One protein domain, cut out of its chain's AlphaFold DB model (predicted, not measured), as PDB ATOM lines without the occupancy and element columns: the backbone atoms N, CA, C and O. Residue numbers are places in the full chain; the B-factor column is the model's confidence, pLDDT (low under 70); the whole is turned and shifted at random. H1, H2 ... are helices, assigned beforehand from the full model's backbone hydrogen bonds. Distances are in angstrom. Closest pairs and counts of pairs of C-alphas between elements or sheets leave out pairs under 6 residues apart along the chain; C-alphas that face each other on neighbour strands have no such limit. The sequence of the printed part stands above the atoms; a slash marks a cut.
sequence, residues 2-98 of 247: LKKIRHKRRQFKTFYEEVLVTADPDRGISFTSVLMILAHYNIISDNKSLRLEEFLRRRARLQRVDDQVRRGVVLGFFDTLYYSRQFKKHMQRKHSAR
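What this domain is: This is residues 2 to 98 of the 247 residues of an uncharacterized protein of Fusarium sp. AF-4 (UniProt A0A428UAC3). Picture one very long helix, H4, with a small body of helices gathered by its first part, while residues 70 to 98, of which 70 to 97 belong to H4, stick out as a free arm. In that body H1 and H2 form a helical hairpin; H1 crosses H4 about perpendicular to it, at 77 degrees, meeting it with residues 17 to 21, and residues 2 to 10 of H1 stick out as a second, shorter arm. The little helix H3 lies at the turn that leads into H4. The printed part has 97 residues with four named helices, in the order H1, H2, H3, H4, and no named strand; the class is all helix. The whole is extended, with a radius of gyration of the C-alphas of 20.1 A, and spans 68 by 38 by 22 A.

Where its parts are: Find C-alpha 2 at (115.355, 124.229, 17.059); from there H1 runs through residues 2 to 22, 30.2 A from first to last C-alpha. Move on to Phe 31, where H2 begins; it runs to Asn 42 and measures 16.4 A. H3 is residues 46 to 49, 5.5 A long. Find C-alpha 52 at (112.187, 125.654, 52.978), where H4 begins; follow its 46 residues over 67.2 A to C-alpha 97 at (99.726, 165.026, -0.059).

How they stand to each other: Look first at Val 19 and Val 34, whose C-alphas, 6.6 A apart, are the closest of H1 and H2. These two helices touch and run opposite ways at a shallow tilt of 32 degrees, only just short of steep; H1 touches H2 with residues 11 to 19 alone. Next look at Glu 18 and Val 65, whose C-alphas, 5.7 A apart, are the closest of H1 and H4. H1 and H4 touch and stand about perpendicular, at 77 degrees, with residues 17 to 21 of H1 and 62 to 69 of H4. H3 is close to H2 but not clearly touching it, the C-alphas of His 40 and Asp 46 being the closest at 6.9 A. H3 is also close to H4 but not clearly touching it, with the C-alphas of Asp 46 and Phe 55 closest at 6.2 A. H1 and H3 are apart, and so are H2 and H4. In H1, H2 and H4 every O i to N i+4 pair is within hydrogen-bond range; H3 is too short for such a pair.

The domain as a whole: The two C-alphas farthest apart are those of Arg 51 and Arg 98, 69.5 A. Without the stretches that stand free, the body has 59 residues and spans 34 by 24 by 21 A. The printed part has no cut; the links H2 to H3 and H3 to H4 are tight and H1 to H2 is short. The mean pLDDT of the printed part is 92.0, and no printed residue is under 70.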
ATOM      1  N   LEU A   2     116.104 123.030  16.618       90.56
ATOM      2  CA  LEU A   2     115.355 124.229  17.059       90.56
ATOM      3  C   LEU A   2     114.776 124.197  18.491       90.56
ATOM      4  O   LEU A   2     114.862 125.203  19.191       90.56
ATOM      5  N   LYS A   3     114.231 123.064  18.966       92.00
ATOM      6  CA  LYS A   3     113.705 122.942  20.346       92.00
ATOM      7  C   LYS A   3     114.774 123.258  21.410       92.00
ATOM      8  O   LYS A   3     114.482 123.992  22.350       92.00
ATOM      9  N   LYS A   4     116.021 122.795  21.222       92.62
ATOM     10  CA  LYS A   4     117.153 123.069  22.134       92.62
ATOM     11  C   LYS A   4     117.525 124.561  22.136       92.62
ATOM     12  O   LYS A   4     117.739 125.132  23.197       92.62
ATOM     13  N   ILE A   5     117.528 125.201  20.961       93.56
ATOM     14  CA  ILE A   5     117.815 126.641  20.808       93.56
ATOM     15  C   ILE A   5     116.729 127.486  21.491       93.56
ATOM     16  O   ILE A   5     117.046 128.373  22.281       93.56
ATOM     17  N   ARG A   6     115.445 127.179  21.252       93.12
ATOM     18  CA  ARG A   6     114.312 127.867  21.901       93.12
ATOM     19  C   ARG A   6     114.340 127.710  23.423       93.12
ATOM     20  O   ARG A   6     114.054 128.675  24.123       93.12
ATOM     21  N   HIS A   7     114.716 126.533  23.928       92.31
ATOM     22  CA  HIS A   7     114.862 126.291  25.363       92.31
ATOM     23  C   HIS A   7     115.997 127.126  25.974       92.31
ATOM     24  O   HIS A   7     115.730 127.908  26.885       92.31
ATOM     25  N   LYS A   8     117.214 127.070  25.408       91.25
ATOM     26  CA  LYS A   8     118.350 127.901  25.853       91.25
ATOM     27  C   LYS A   8     118.025 129.398  25.816       91.25
ATOM     28  O   LYS A   8     118.306 130.106  26.776       91.25
ATOM     29  N   ARG A   9     117.370 129.882  24.752       93.00
ATOM     30  CA  ARG A   9     116.937 131.289  24.649       93.00
ATOM     31  C   ARG A   9     115.903 131.660  25.717       93.00
ATOM     32  O   ARG A   9     115.944 132.780  26.213       93.00
ATOM     33  N   ARG A  10     114.997 130.745  26.092       91.00
ATOM     34  CA  ARG A  10     114.037 130.968  27.185       91.00
ATOM     35  C   ARG A  10     114.743 131.041  28.540       91.00
ATOM     36  O   ARG A  10     114.490 131.990  29.268       91.00
ATOM     37  N   GLN A  11     115.644 130.098  28.832       90.88
ATOM     38  CA  GLN A  11     116.454 130.103  30.059       90.88
ATOM     39  C   GLN A  11     117.271 131.395  30.180       90.88
ATOM     40  O   GLN A  11     117.165 132.082  31.188       90.88
ATOM     41  N   PHE A  12     118.009 131.767  29.127       92.81
ATOM     42  CA  PHE A  12     118.794 133.002  29.109       92.81
ATOM     43  C   PHE A  12     117.921 134.249  29.275       92.81
ATOM     44  O   PHE A  12     118.300 135.145  30.021       92.81
ATOM     45  N   LYS A  13     116.735 134.300  28.642       91.50
ATOM     46  CA  LYS A  13     115.803 135.414  28.855       91.50
ATOM     47  C   LYS A  13     115.397 135.507  30.330       91.50
ATOM     48  O   LYS A  13     115.549 136.567  30.914       91.50
ATOM     49  N   THR A  14     114.910 134.426  30.939       89.75
ATOM     50  CA  THR A  14     114.467 134.459  32.346       89.75
ATOM     51  C   THR A  14     115.616 134.798  33.304       89.75
ATOM     52  O   THR A  14     115.418 135.591  34.216       89.75
ATOM     53  N   PHE A  15     116.822 134.280  33.050       92.81
ATOM     54  CA  PHE A  15     118.039 134.652  33.776       92.81
ATOM     55  C   PHE A  15     118.344 136.157  33.686       92.81
ATOM     56  O   PHE A  15     118.566 136.800  34.708       92.81
ATOM     57  N   TYR A  16     118.328 136.722  32.474       93.44
ATOM     58  CA  TYR A  16     118.603 138.139  32.238       93.44
ATOM     59  C   TYR A  16     117.576 139.049  32.925       93.44
ATOM     60  O   TYR A  16     117.954 140.014  33.579       93.44
ATOM     61  N   GLU A  17     116.290 138.703  32.843       92.94
ATOM     62  CA  GLU A  17     115.215 139.441  33.521       92.94
ATOM     63  C   GLU A  17     115.372 139.352  35.055       92.94
ATOM     64  O   GLU A  17     115.251 140.361  35.739       92.94
ATOM     65  N   GLU A  18     115.730 138.188  35.621       93.12
ATOM     66  CA  GLU A  18     116.008 138.065  37.065       93.12
ATOM     67  C   GLU A  18     117.216 138.910  37.507       93.12
ATOM     68  O   GLU A  18     117.185 139.504  38.588       93.12
ATOM     69  N   VAL A  19     118.253 139.003  36.672       93.94
ATOM     70  CA  VAL A  19     119.408 139.884  36.899       93.94
ATOM     71  C   VAL A  19     118.996 141.358  36.856       93.94
ATOM     72  O   VAL A  19     119.347 142.085  37.780       93.94
ATOM     73  N   LEU A  20     118.216 141.793  35.859       91.56
ATOM     74  CA  LEU A  20     117.743 143.182  35.767       91.56
ATOM     75  C   LEU A  20     116.841 143.588  36.941       91.56
ATOM     76  O   LEU A  20     116.969 144.696  37.441       91.56
ATOM     77  N   VAL A  21     115.960 142.699  37.408       89.81
ATOM     78  CA  VAL A  21     115.077 142.961  38.564       89.81
ATOM     79  C   VAL A  21     115.842 142.968  39.896       89.81
ATOM     80  O   VAL A  21     115.373 143.545  40.874       89.81
ATOM     81  N   THR A  22     117.011 142.326  39.949       89.00
ATOM     82  CA  THR A  22     117.886 142.294  41.138       89.00
ATOM     83  C   THR A  22     118.958 143.396  41.110       89.00
ATOM     84  O   THR A  22     119.658 143.581  42.101       89.00
ATOM     85  N   ALA A  23     119.126 144.102  39.988       92.00
ATOM     86  CA  ALA A  23     120.078 145.197  39.855       92.00
ATOM     87  C   ALA A  23     119.503 146.497  40.435       92.00
ATOM     88  O   ALA A  23     118.369 146.867  40.133       92.00
ATOM     89  N   ASP A  24     120.311 147.219  41.209       90.56
ATOM     90  CA  ASP A  24     119.997 148.592  41.594       90.56
ATOM     91  C   ASP A  24     120.157 149.505  40.362       90.56
ATOM     92  O   ASP A  24     121.129 149.341  39.616       90.56
ATOM     93  N   PRO A  25     119.271 150.496  40.140       88.94
ATOM     94  CA  PRO A  25     119.365 151.383  38.978       88.94
ATOM     95  C   PRO A  25     120.663 152.207  38.965       88.94
ATOM     96  O   PRO A  25     121.222 152.441  37.897       88.94
ATOM     97  N   ASP A  26     121.169 152.586  40.144       90.88
ATOM     98  CA  ASP A  26     122.322 153.489  40.283       90.88
ATOM     99  C   ASP A  26     123.662 152.753  40.448       90.88
ATOM    100  O   ASP A  26     124.719 153.281  40.102       90.88
ATOM    101  N   ARG A  27     123.642 151.534  41.010       90.75
ATOM    102  CA  ARG A  27     124.845 150.733  41.329       90.75
ATOM    103  C   ARG A  27     124.988 149.452  40.508       90.75
ATOM    104  O   ARG A  27     126.036 148.808  40.577       90.75
ATOM    105  N   GLY A  28     123.977 149.073  39.731       92.62
ATOM    106  CA  GLY A  28     123.949 147.805  39.010       92.62
ATOM    107  C   GLY A  28     123.802 146.606  39.950       92.62
ATOM    108  O   GLY A  28     123.128 146.671  40.974       92.62
ATOM    109  N   ILE A  29     124.420 145.478  39.592       95.12
ATOM    110  CA  ILE A  29     124.322 144.221  40.344       95.12
ATOM    111  C   ILE A  29     125.701 143.724  40.785       95.12
ATOM    112  O   ILE A  29     126.670 143.783  40.028       95.12
ATOM    113  N   SER A  30     125.793 143.178  42.002       95.62
ATOM    114  CA  SER A  30     127.036 142.558  42.470       95.62
ATOM    115  C   SER A  30     127.360 141.284  41.676       95.62
ATOM    116  O   SER A  30     126.471 140.478  41.380       95.62
ATOM    117  N   PHE A  31     128.644 141.057  41.381       95.19
ATOM    118  CA  PHE A  31     129.109 139.827  40.725       95.19
ATOM    119  C   PHE A  31     128.656 138.568  41.484       95.19
ATOM    120  O   PHE A  31     128.162 137.619  40.876       95.19
ATOM    121  N   THR A  32     128.735 138.591  42.817       95.56
ATOM    122  CA  THR A  32     128.281 137.500  43.686       95.56
ATOM    123  C   THR A  32     126.789 137.216  43.507       95.56
ATOM    124  O   THR A  32     126.400 136.054  43.407       95.56
ATOM    125  N   SER A  33     125.946 138.249  43.389       92.88
ATOM    126  CA  SER A  33     124.511 138.082  43.114       92.88
ATOM    127  C   SER A  33     124.276 137.396  41.766       92.88
ATOM    128  O   SER A  33     123.486 136.453  41.697       92.88
ATOM    129  N   VAL A  34     124.987 137.808  40.707       94.38
ATOM    130  CA  VAL A  34     124.898 137.174  39.376       94.38
ATOM    131  C   VAL A  34     125.347 135.712  39.428       94.38
ATOM    132  O   VAL A  34     124.660 134.843  38.889       94.38
ATOM    133  N   LEU A  35     126.460 135.421  40.107       94.44
ATOM    134  CA  LEU A  35     126.996 134.067  40.253       94.44
ATOM    135  C   LEU A  35     126.033 133.146  41.018       94.44
ATOM    136  O   LEU A  35     125.784 132.019  40.585       94.44
ATOM    137  N   MET A  36     125.425 133.643  42.098       92.25
ATOM    138  CA  MET A  36     124.384 132.916  42.830       92.25
ATOM    139  C   MET A  36     123.170 132.635  41.940       92.25
ATOM    140  O   MET A  36     122.710 131.495  41.882       92.25
ATOM    141  N   ILE A  37     122.674 133.630  41.193       92.44
ATOM    142  CA  ILE A  37     121.566 133.435  40.242       92.44
ATOM    143  C   ILE A  37     121.941 132.364  39.195       92.44
ATOM    144  O   ILE A  37     121.155 131.445  38.966       92.44
ATOM    145  N   LEU A  38     123.146 132.418  38.609       92.50
ATOM    146  CA  LEU A  38     123.637 131.424  37.639       92.50
ATOM    147  C   LEU A  38     123.663 129.993  38.200       92.50
ATOM    148  O   LEU A  38     123.284 129.057  37.488       92.50
ATOM    149  N   ALA A  39     124.079 129.809  39.457       92.12
ATOM    150  CA  ALA A  39     124.129 128.495  40.097       92.12
ATOM    151  C   ALA A  39     122.737 127.836  40.171       92.12
ATOM    152  O   ALA A  39     122.606 126.646  39.867       92.12
ATOM    153  N   HIS A  40     121.690 128.615  40.470       88.81
ATOM    154  CA  HIS A  40     120.299 128.143  40.494       88.81
ATOM    155  C   HIS A  40     119.698 127.826  39.111       88.81
ATOM    156  O   HIS A  40     118.699 127.115  39.039       88.81
ATOM    157  N   TYR A  41     120.258 128.340  38.009       88.38
ATOM    158  CA  TYR A  41     119.793 127.985  36.655       88.38
ATOM    159  C   TYR A  41     120.521 126.780  36.057       88.38
ATOM    160  O   TYR A  41     119.932 126.070  35.240       88.38
ATOM    161  N   ASN A  42     121.788 126.568  36.424       84.19
ATOM    162  CA  ASN A  42     122.657 125.595  35.759       84.19
ATOM    163  C   ASN A  42     122.959 124.333  36.584       84.19
ATOM    164  O   ASN A  42     123.220 123.293  35.986       84.19
ATOM    165  N   ILE A  43     122.974 124.417  37.921       84.19
ATOM    166  CA  ILE A  43     123.535 123.362  38.791       84.19
ATOM    167  C   ILE A  43     122.539 122.928  39.875       84.19
ATOM    168  O   ILE A  43     122.323 121.735  40.083       84.19
ATOM    169  N   ILE A  44     121.934 123.885  40.580       84.00
ATOM    170  CA  ILE A  44     121.149 123.633  41.794       84.00
ATOM    171  C   ILE A  44     119.674 123.405  41.437       84.00
ATOM    172  O   ILE A  44     119.074 124.183  40.702       84.00
ATOM    173  N   SER A  45     119.065 122.352  41.992       85.12
ATOM    174  CA  SER A  45     117.615 122.126  41.910       85.12
ATOM    175  C   SER A  45     116.927 122.691  43.152       85.12
ATOM    176  O   SER A  45     116.963 122.069  44.214       85.12
ATOM    177  N   ASP A  46     116.277 123.850  43.018       86.00
ATOM    178  CA  ASP A  46     115.690 124.604  44.140       86.00
ATOM    179  C   ASP A  46     114.794 123.761  45.070       86.00
ATOM    180  O   ASP A  46     114.794 123.966  46.278       86.00
ATOM    181  N   ASN A  47     114.056 122.785  44.533       85.50
ATOM    182  CA  ASN A  47     113.140 121.928  45.295       85.50
ATOM    183  C   ASN A  47     113.802 120.734  46.013       85.50
ATOM    184  O   ASN A  47     113.109 120.008  46.722       85.50
ATOM    185  N   LYS A  48     115.095 120.477  45.779       87.50
ATOM    186  CA  LYS A  48     115.851 119.354  46.371       87.50
ATOM    187  C   LYS A  48     117.063 119.801  47.187       87.50
ATOM    188  O   LYS A  48     117.549 119.033  48.006       87.50
ATOM    189  N   SER A  49     117.575 121.000  46.915       85.00
ATOM    190  CA  SER A  49     118.884 121.457  47.398       85.00
ATOM    191  C   SER A  49     118.822 122.674  48.324       85.00
ATOM    192  O   SER A  49     119.860 123.068  48.843       85.00
ATOM    193  N   LEU A  50     117.643 123.273  48.524       87.56
ATOM    194  CA  LEU A  50     117.440 124.427  49.405       87.56
ATOM    195  C   LEU A  50     116.597 124.050  50.621       87.56
ATOM    196  O   LEU A  50     115.716 123.189  50.544       87.56
ATOM    197  N   ARG A  51     116.821 124.749  51.735       90.62
ATOM    198  CA  ARG A  51     115.910 124.712  52.887       90.62
ATOM    199  C   ARG A  51     114.603 125.429  52.543       90.62
ATOM    200  O   ARG A  51     114.568 126.292  51.667       90.62
ATOM    201  N   LEU A  52     113.523 125.110  53.260       92.50
ATOM    202  CA  LEU A  52     112.187 125.654  52.978       92.50
ATOM    203  C   LEU A  52     112.165 127.194  52.931       92.50
ATOM    204  O   LEU A  52     111.580 127.769  52.019       92.50
ATOM    205  N   GLU A  53     112.841 127.867  53.863       91.25
ATOM    206  CA  GLU A  53     112.918 129.334  53.896       91.25
ATOM    207  C   GLU A  53     113.634 129.925  52.671       91.25
ATOM    208  O   GLU A  53     113.171 130.904  52.083       91.25
ATOM    209  N   GLU A  54     114.749 129.320  52.261       90.38
ATOM    210  CA  GLU A  54     115.536 129.725  51.091       90.38
ATOM    211  C   GLU A  54     114.730 129.513  49.804       90.38
ATOM    212  O   GLU A  54     114.656 130.408  48.956       90.38
ATOM    213  N   PHE A  55     114.056 128.363  49.700       91.44
ATOM    214  CA  PHE A  55     113.139 128.045  48.611       91.44
ATOM    215  C   PHE A  55     111.994 129.061  48.523       91.44
ATOM    216  O   PHE A  55     111.731 129.581  47.439       91.44
ATOM    217  N   LEU A  56     111.343 129.404  49.641       93.81
ATOM    218  CA  LEU A  56     110.257 130.389  49.666       93.81
ATOM    219  C   LEU A  56     110.745 131.795  49.285       93.81
ATOM    220  O   LEU A  56     110.105 132.455  48.461       93.81
ATOM    221  N   ARG A  57     111.907 132.236  49.789       91.50
ATOM    222  CA  ARG A  57     112.531 133.511  49.379       91.50
ATOM    223  C   ARG A  57     112.828 133.535  47.878       91.50
ATOM    224  O   ARG A  57     112.495 134.513  47.201       91.50
ATOM    225  N   ARG A  58     113.397 132.456  47.326       91.75
ATOM    226  CA  ARG A  58     113.674 132.345  45.886       91.75
ATOM    227  C   ARG A  58     112.390 132.291  45.054       91.75
ATOM    228  O   ARG A  58     112.310 132.964  44.026       91.75
ATOM    229  N   ARG A  59     111.360 131.575  45.514       91.88
ATOM    230  CA  ARG A  59     110.038 131.505  44.873       91.88
ATOM    231  C   ARG A  59     109.377 132.882  44.793       91.88
ATOM    232  O   ARG A  59     108.899 133.250  43.721       91.88
ATOM    233  N   ALA A  60     109.423 133.661  45.876       93.06
ATOM    234  CA  ALA A  60     108.915 135.032  45.910       93.06
ATOM    235  C   ALA A  60     109.684 135.972  44.961       93.06
ATOM    236  O   ALA A  60     109.065 136.802  44.292       93.06
ATOM    237  N   ARG A  61     111.014 135.824  44.837       90.81
ATOM    238  CA  ARG A  61     111.806 136.577  43.843       90.81
ATOM    239  C   ARG A  61     111.390 136.226  42.413       90.81
ATOM    240  O   ARG A  61     111.094 137.130  41.639       90.81
ATOM    241  N   LEU A  62     111.309 134.937  42.079       91.25
ATOM    242  CA  LEU A  62     110.903 134.474  40.745       91.25
ATOM    243  C   LEU A  62     109.489 134.941  40.359       91.25
ATOM    244  O   LEU A  62     109.258 135.254  39.195       91.25
ATOM    245  N   GLN A  63     108.564 135.028  41.320       94.38
ATOM    246  CA  GLN A  63     107.227 135.573  41.077       94.38
ATOM    247  C   GLN A  63     107.277 137.053  40.671       94.38
ATOM    248  O   GLN A  63     106.714 137.408  39.639       94.38
ATOM    249  N   ARG A  64     108.015 137.898  41.408       92.50
ATOM    250  CA  ARG A  64     108.188 139.324  41.054       92.50
ATOM    251  C   ARG A  64     108.793 139.508  39.660       92.50
ATOM    252  O   ARG A  64     108.360 140.388  38.923       92.50
ATOM    253  N   VAL A  65     109.760 138.663  39.293       93.62
ATOM    254  CA  VAL A  65     110.362 138.665  37.949       93.62
ATOM    255  C   VAL A  65     109.317 138.332  36.883       93.62
ATOM    256  O   VAL A  65     109.229 139.043  35.886       93.62
ATOM    257  N   ASP A  66     108.494 137.298  37.081       93.56
ATOM    258  CA  ASP A  66     107.441 136.938  36.121       93.56
ATOM    259  C   ASP A  66     106.377 138.044  35.997       93.56
ATOM    260  O   ASP A  66     105.996 138.407  34.884       93.56
ATOM    261  N   ASP A  67     105.963 138.663  37.106       94.75
ATOM    262  CA  ASP A  67     105.028 139.796  37.102       94.75
ATOM    263  C   ASP A  67     105.600 141.019  36.353       94.75
ATOM    264  O   ASP A  67     104.901 141.643  35.546       94.75
ATOM    265  N   GLN A  68     106.891 141.324  36.532       92.44
ATOM    266  CA  GLN A  68     107.569 142.403  35.808       92.44
ATOM    267  C   GLN A  68     107.731 142.092  34.310       92.44
ATOM    268  O   GLN A  68     107.464 142.960  33.473       92.44
ATOM    269  N   VAL A  69     108.063 140.848  33.948       92.94
ATOM    270  CA  VAL A  69     108.118 140.395  32.546       92.94
ATOM    271  C   VAL A  69     106.739 140.477  31.887       92.94
ATOM    272  O   VAL A  69     106.631 140.959  30.757       92.94
ATOM    273  N   ARG A  70     105.672 140.057  32.578       94.25
ATOM    274  CA  ARG A  70     104.285 140.182  32.093       94.25
ATOM    275  C   ARG A  70     103.913 141.645  31.856       94.25
ATOM    276  O   ARG A  70     103.395 141.962  30.785       94.25
ATOM    277  N   ARG A  71     104.237 142.546  32.793       95.44
ATOM    278  CA  ARG A  71     104.030 143.995  32.628       95.44
ATOM    279  C   ARG A  71     104.782 144.540  31.410       95.44
ATOM    280  O   ARG A  71     104.179 145.246  30.608       95.44
ATOM    281  N   GLY A  72     106.053 144.175  31.231       93.69
ATOM    282  CA  GLY A  72     106.853 144.581  30.068       93.69
ATOM    283  C   GLY A  72     106.284 144.087  28.730       93.69
ATOM    284  O   GLY A  72     106.259 144.837  27.758       93.69
ATOM    285  N   VAL A  73     105.754 142.859  28.685       94.81
ATOM    286  CA  VAL A  73     105.066 142.317  27.496       94.81
ATOM    287  C   VAL A  73     103.793 143.105  27.168       94.81
ATOM    288  O   VAL A  73     103.547 143.396  25.999       94.81
ATOM    289  N   VAL A  74     102.999 143.470  28.179       97.56
ATOM    290  CA  VAL A  74     101.772 144.262  27.992       97.56
ATOM    291  C   VAL A  74     102.094 145.685  27.523       97.56
ATOM    292  O   VAL A  74     101.463 146.160  26.580       97.56
ATOM    293  N   LEU A  75     103.101 146.340  28.110       96.69
ATOM    294  CA  LEU A  75     103.560 147.662  27.665       96.69
ATOM    295  C   LEU A  75     104.042 147.623  26.207       96.69
ATOM    296  O   LEU A  75     103.485 148.329  25.373       96.69
ATOM    297  N   GLY A  76     104.946 146.700  25.855       97.19
ATOM    298  CA  GLY A  76     105.449 146.573  24.481       97.19
ATOM    299  C   GLY A  76     104.371 146.234  23.440       97.19
ATOM    300  O   GLY A  76     104.499 146.596  22.268       97.19
ATOM    301  N   PHE A  77     103.275 145.582  23.842       97.62
ATOM    302  CA  PHE A  77     102.088 145.417  22.996       97.62
ATOM    303  C   PHE A  77     101.371 146.754  22.745       97.62
ATOM    304  O   PHE A  77     101.063 147.073  21.593       97.62
ATOM    305  N   PHE A  78     101.143 147.555  23.791       98.12
ATOM    306  CA  PHE A  78     100.537 148.882  23.652       98.12
ATOM    307  C   PHE A  78     101.423 149.856  22.870       98.12
ATOM    308  O   PHE A  78     100.901 150.541  21.990       98.12
ATOM    309  N   ASP A  79     102.740 149.849  23.083       97.44
ATOM    310  CA  ASP A  79     103.699 150.645  22.307       97.44
ATOM    311  C   ASP A  79     103.629 150.279  20.818       97.44
ATOM    312  O   ASP A  79     103.506 151.142  19.946       97.44
ATOM    313  N   THR A  80     103.609 148.976  20.514       97.38
ATOM    314  CA  THR A  80     103.462 148.470  19.140       97.38
ATOM    315  C   THR A  80     102.156 148.958  18.501       97.38
ATOM    316  O   THR A  80     102.154 149.411  17.351       97.38
ATOM    317  N   LEU A  81     101.037 148.920  19.233       96.94
ATOM    318  CA  LEU A  81      99.762 149.466  18.760       96.94
ATOM    319  C   LEU A  81      99.830 150.984  18.547       96.94
ATOM    320  O   LEU A  81      99.387 151.458  17.498       96.94
ATOM    321  N   TYR A  82     100.402 151.730  19.490       97.62
ATOM    322  CA  TYR A  82     100.546 153.182  19.430       97.62
ATOM    323  C   TYR A  82     101.369 153.616  18.211       97.62
ATOM    324  O   TYR A  82     100.854 154.316  17.330       97.62
ATOM    325  N   TYR A  83     102.600 153.115  18.082       97.56
ATOM    326  CA  TYR A  83     103.475 153.448  16.961       97.56
ATOM    327  C   TYR A  83     102.927 152.941  15.621       97.56
ATOM    328  O   TYR A  83     103.038 153.653  14.623       97.56
ATOM    329  N   SER A  84     102.245 151.787  15.569       96.62
ATOM    330  CA  SER A  84     101.599 151.336  14.321       96.62
ATOM    331  C   SER A  84     100.466 152.263  13.861       96.62
ATOM    332  O   SER A  84     100.282 152.452  12.655       96.62
ATOM    333  N   ARG A  85      99.719 152.877  14.792       96.81
ATOM    334  CA  ARG A  85      98.675 153.870  14.484       96.81
ATOM    335  C   ARG A  85      99.289 155.194  14.032       96.81
ATOM    336  O   ARG A  85      98.881 155.706  12.990       96.81
ATOM    337  N   GLN A  86     100.289 155.706  14.749       95.62
ATOM    338  CA  GLN A  86     100.985 156.945  14.376       95.62
ATOM    339  C   GLN A  86     101.687 156.815  13.013       95.62
ATOM    340  O   GLN A  86     101.529 157.683  12.154       95.62
ATOM    341  N   PHE A  87     102.354 155.685  12.750       96.62
ATOM    342  CA  PHE A  87     102.957 155.394  11.447       96.62
ATOM    343  C   PHE A  87     101.916 155.358  10.318       96.62
ATOM    344  O   PHE A  87     102.127 155.971   9.272       96.62
ATOM    345  N   LYS A  88     100.759 154.709  10.528       96.12
ATOM    346  CA  LYS A  88      99.659 154.700   9.544       96.12
ATOM    347  C   LYS A  88      99.128 156.106   9.252       96.12
ATOM    348  O   LYS A  88      98.996 156.441   8.080       96.12
ATOM    349  N   LYS A  89      98.889 156.938  10.276       95.31
ATOM    350  CA  LYS A  89      98.472 158.344  10.092       95.31
ATOM    351  C   LYS A  89      99.498 159.135   9.273       95.31
ATOM    352  O   LYS A  89      99.133 159.822   8.322       95.31
ATOM    353  N   HIS A  90     100.785 159.001   9.598       95.06
ATOM    354  CA  HIS A  90     101.865 159.686   8.885       95.06
ATOM    355  C   HIS A  90     101.970 159.239   7.416       95.06
ATOM    356  O   HIS A  90     102.077 160.073   6.514       95.06
ATOM    357  N   MET A  91     101.867 157.931   7.160       94.06
ATOM    358  CA  MET A  91     101.819 157.376   5.804       94.06
ATOM    359  C   MET A  91     100.579 157.840   5.032       94.06
ATOM    360  O   MET A  91     100.698 158.160   3.852       94.06
ATOM    361  N   GLN A  92      99.417 157.941   5.684       92.50
ATOM    362  CA  GLN A  92      98.193 158.456   5.070       92.50
ATOM    363  C   GLN A  92      98.331 159.937   4.693       92.50
ATOM    364  O   GLN A  92      98.022 160.274   3.556       92.50
ATOM    365  N   ARG A  93      98.886 160.794   5.568       90.00
ATOM    366  CA  ARG A  93      99.173 162.213   5.252       90.00
ATOM    367  C   ARG A  93     100.135 162.351   4.065       90.00
ATOM    368  O   ARG A  93      99.919 163.188   3.195       90.00
ATOM    369  N   LYS A  94     101.170 161.504   3.981       89.31
ATOM    370  CA  LYS A  94     102.080 161.461   2.818       89.31
ATOM    371  C   LYS A  94     101.394 160.958   1.543       89.31
ATOM    372  O   LYS A  94     101.717 161.432   0.458       89.31
ATOM    373  N   HIS A  95     100.462 160.015   1.663       86.25
ATOM    374  CA  HIS A  95      99.693 159.494   0.533       86.25
ATOM    375  C   HIS A  95      98.623 160.482   0.049       86.25
ATOM    376  O   HIS A  95      98.366 160.530  -1.144       86.25
ATOM    377  N   SER A  96      98.008 161.280   0.928       84.50
ATOM    378  CA  SER A  96      97.047 162.317   0.527       84.50
ATOM    379  C   SER A  96      97.734 163.565  -0.033       84.50
ATOM    380  O   SER A  96      97.214 164.170  -0.962       84.50
ATOM    381  N   ALA A  97      98.915 163.929   0.483       79.06
ATOM    382  CA  ALA A  97      99.726 165.026  -0.059       79.06
ATOM    383  C   ALA A  97     100.284 164.716  -1.461       79.06
ATOM    384  O   ALA A  97     100.481 165.618  -2.272       79.06
ATOM    385  N   ARG A  98     100.511 163.436  -1.777       74.00
ATOM    386  CA  ARG A  98     100.732 162.981  -3.154       74.00
ATOM    387  C   ARG A  98      99.385 162.911  -3.862       74.00
ATOM    388  O   ARG A  98      98.723 161.879  -3.807       74.00
TER     389      ARG A  98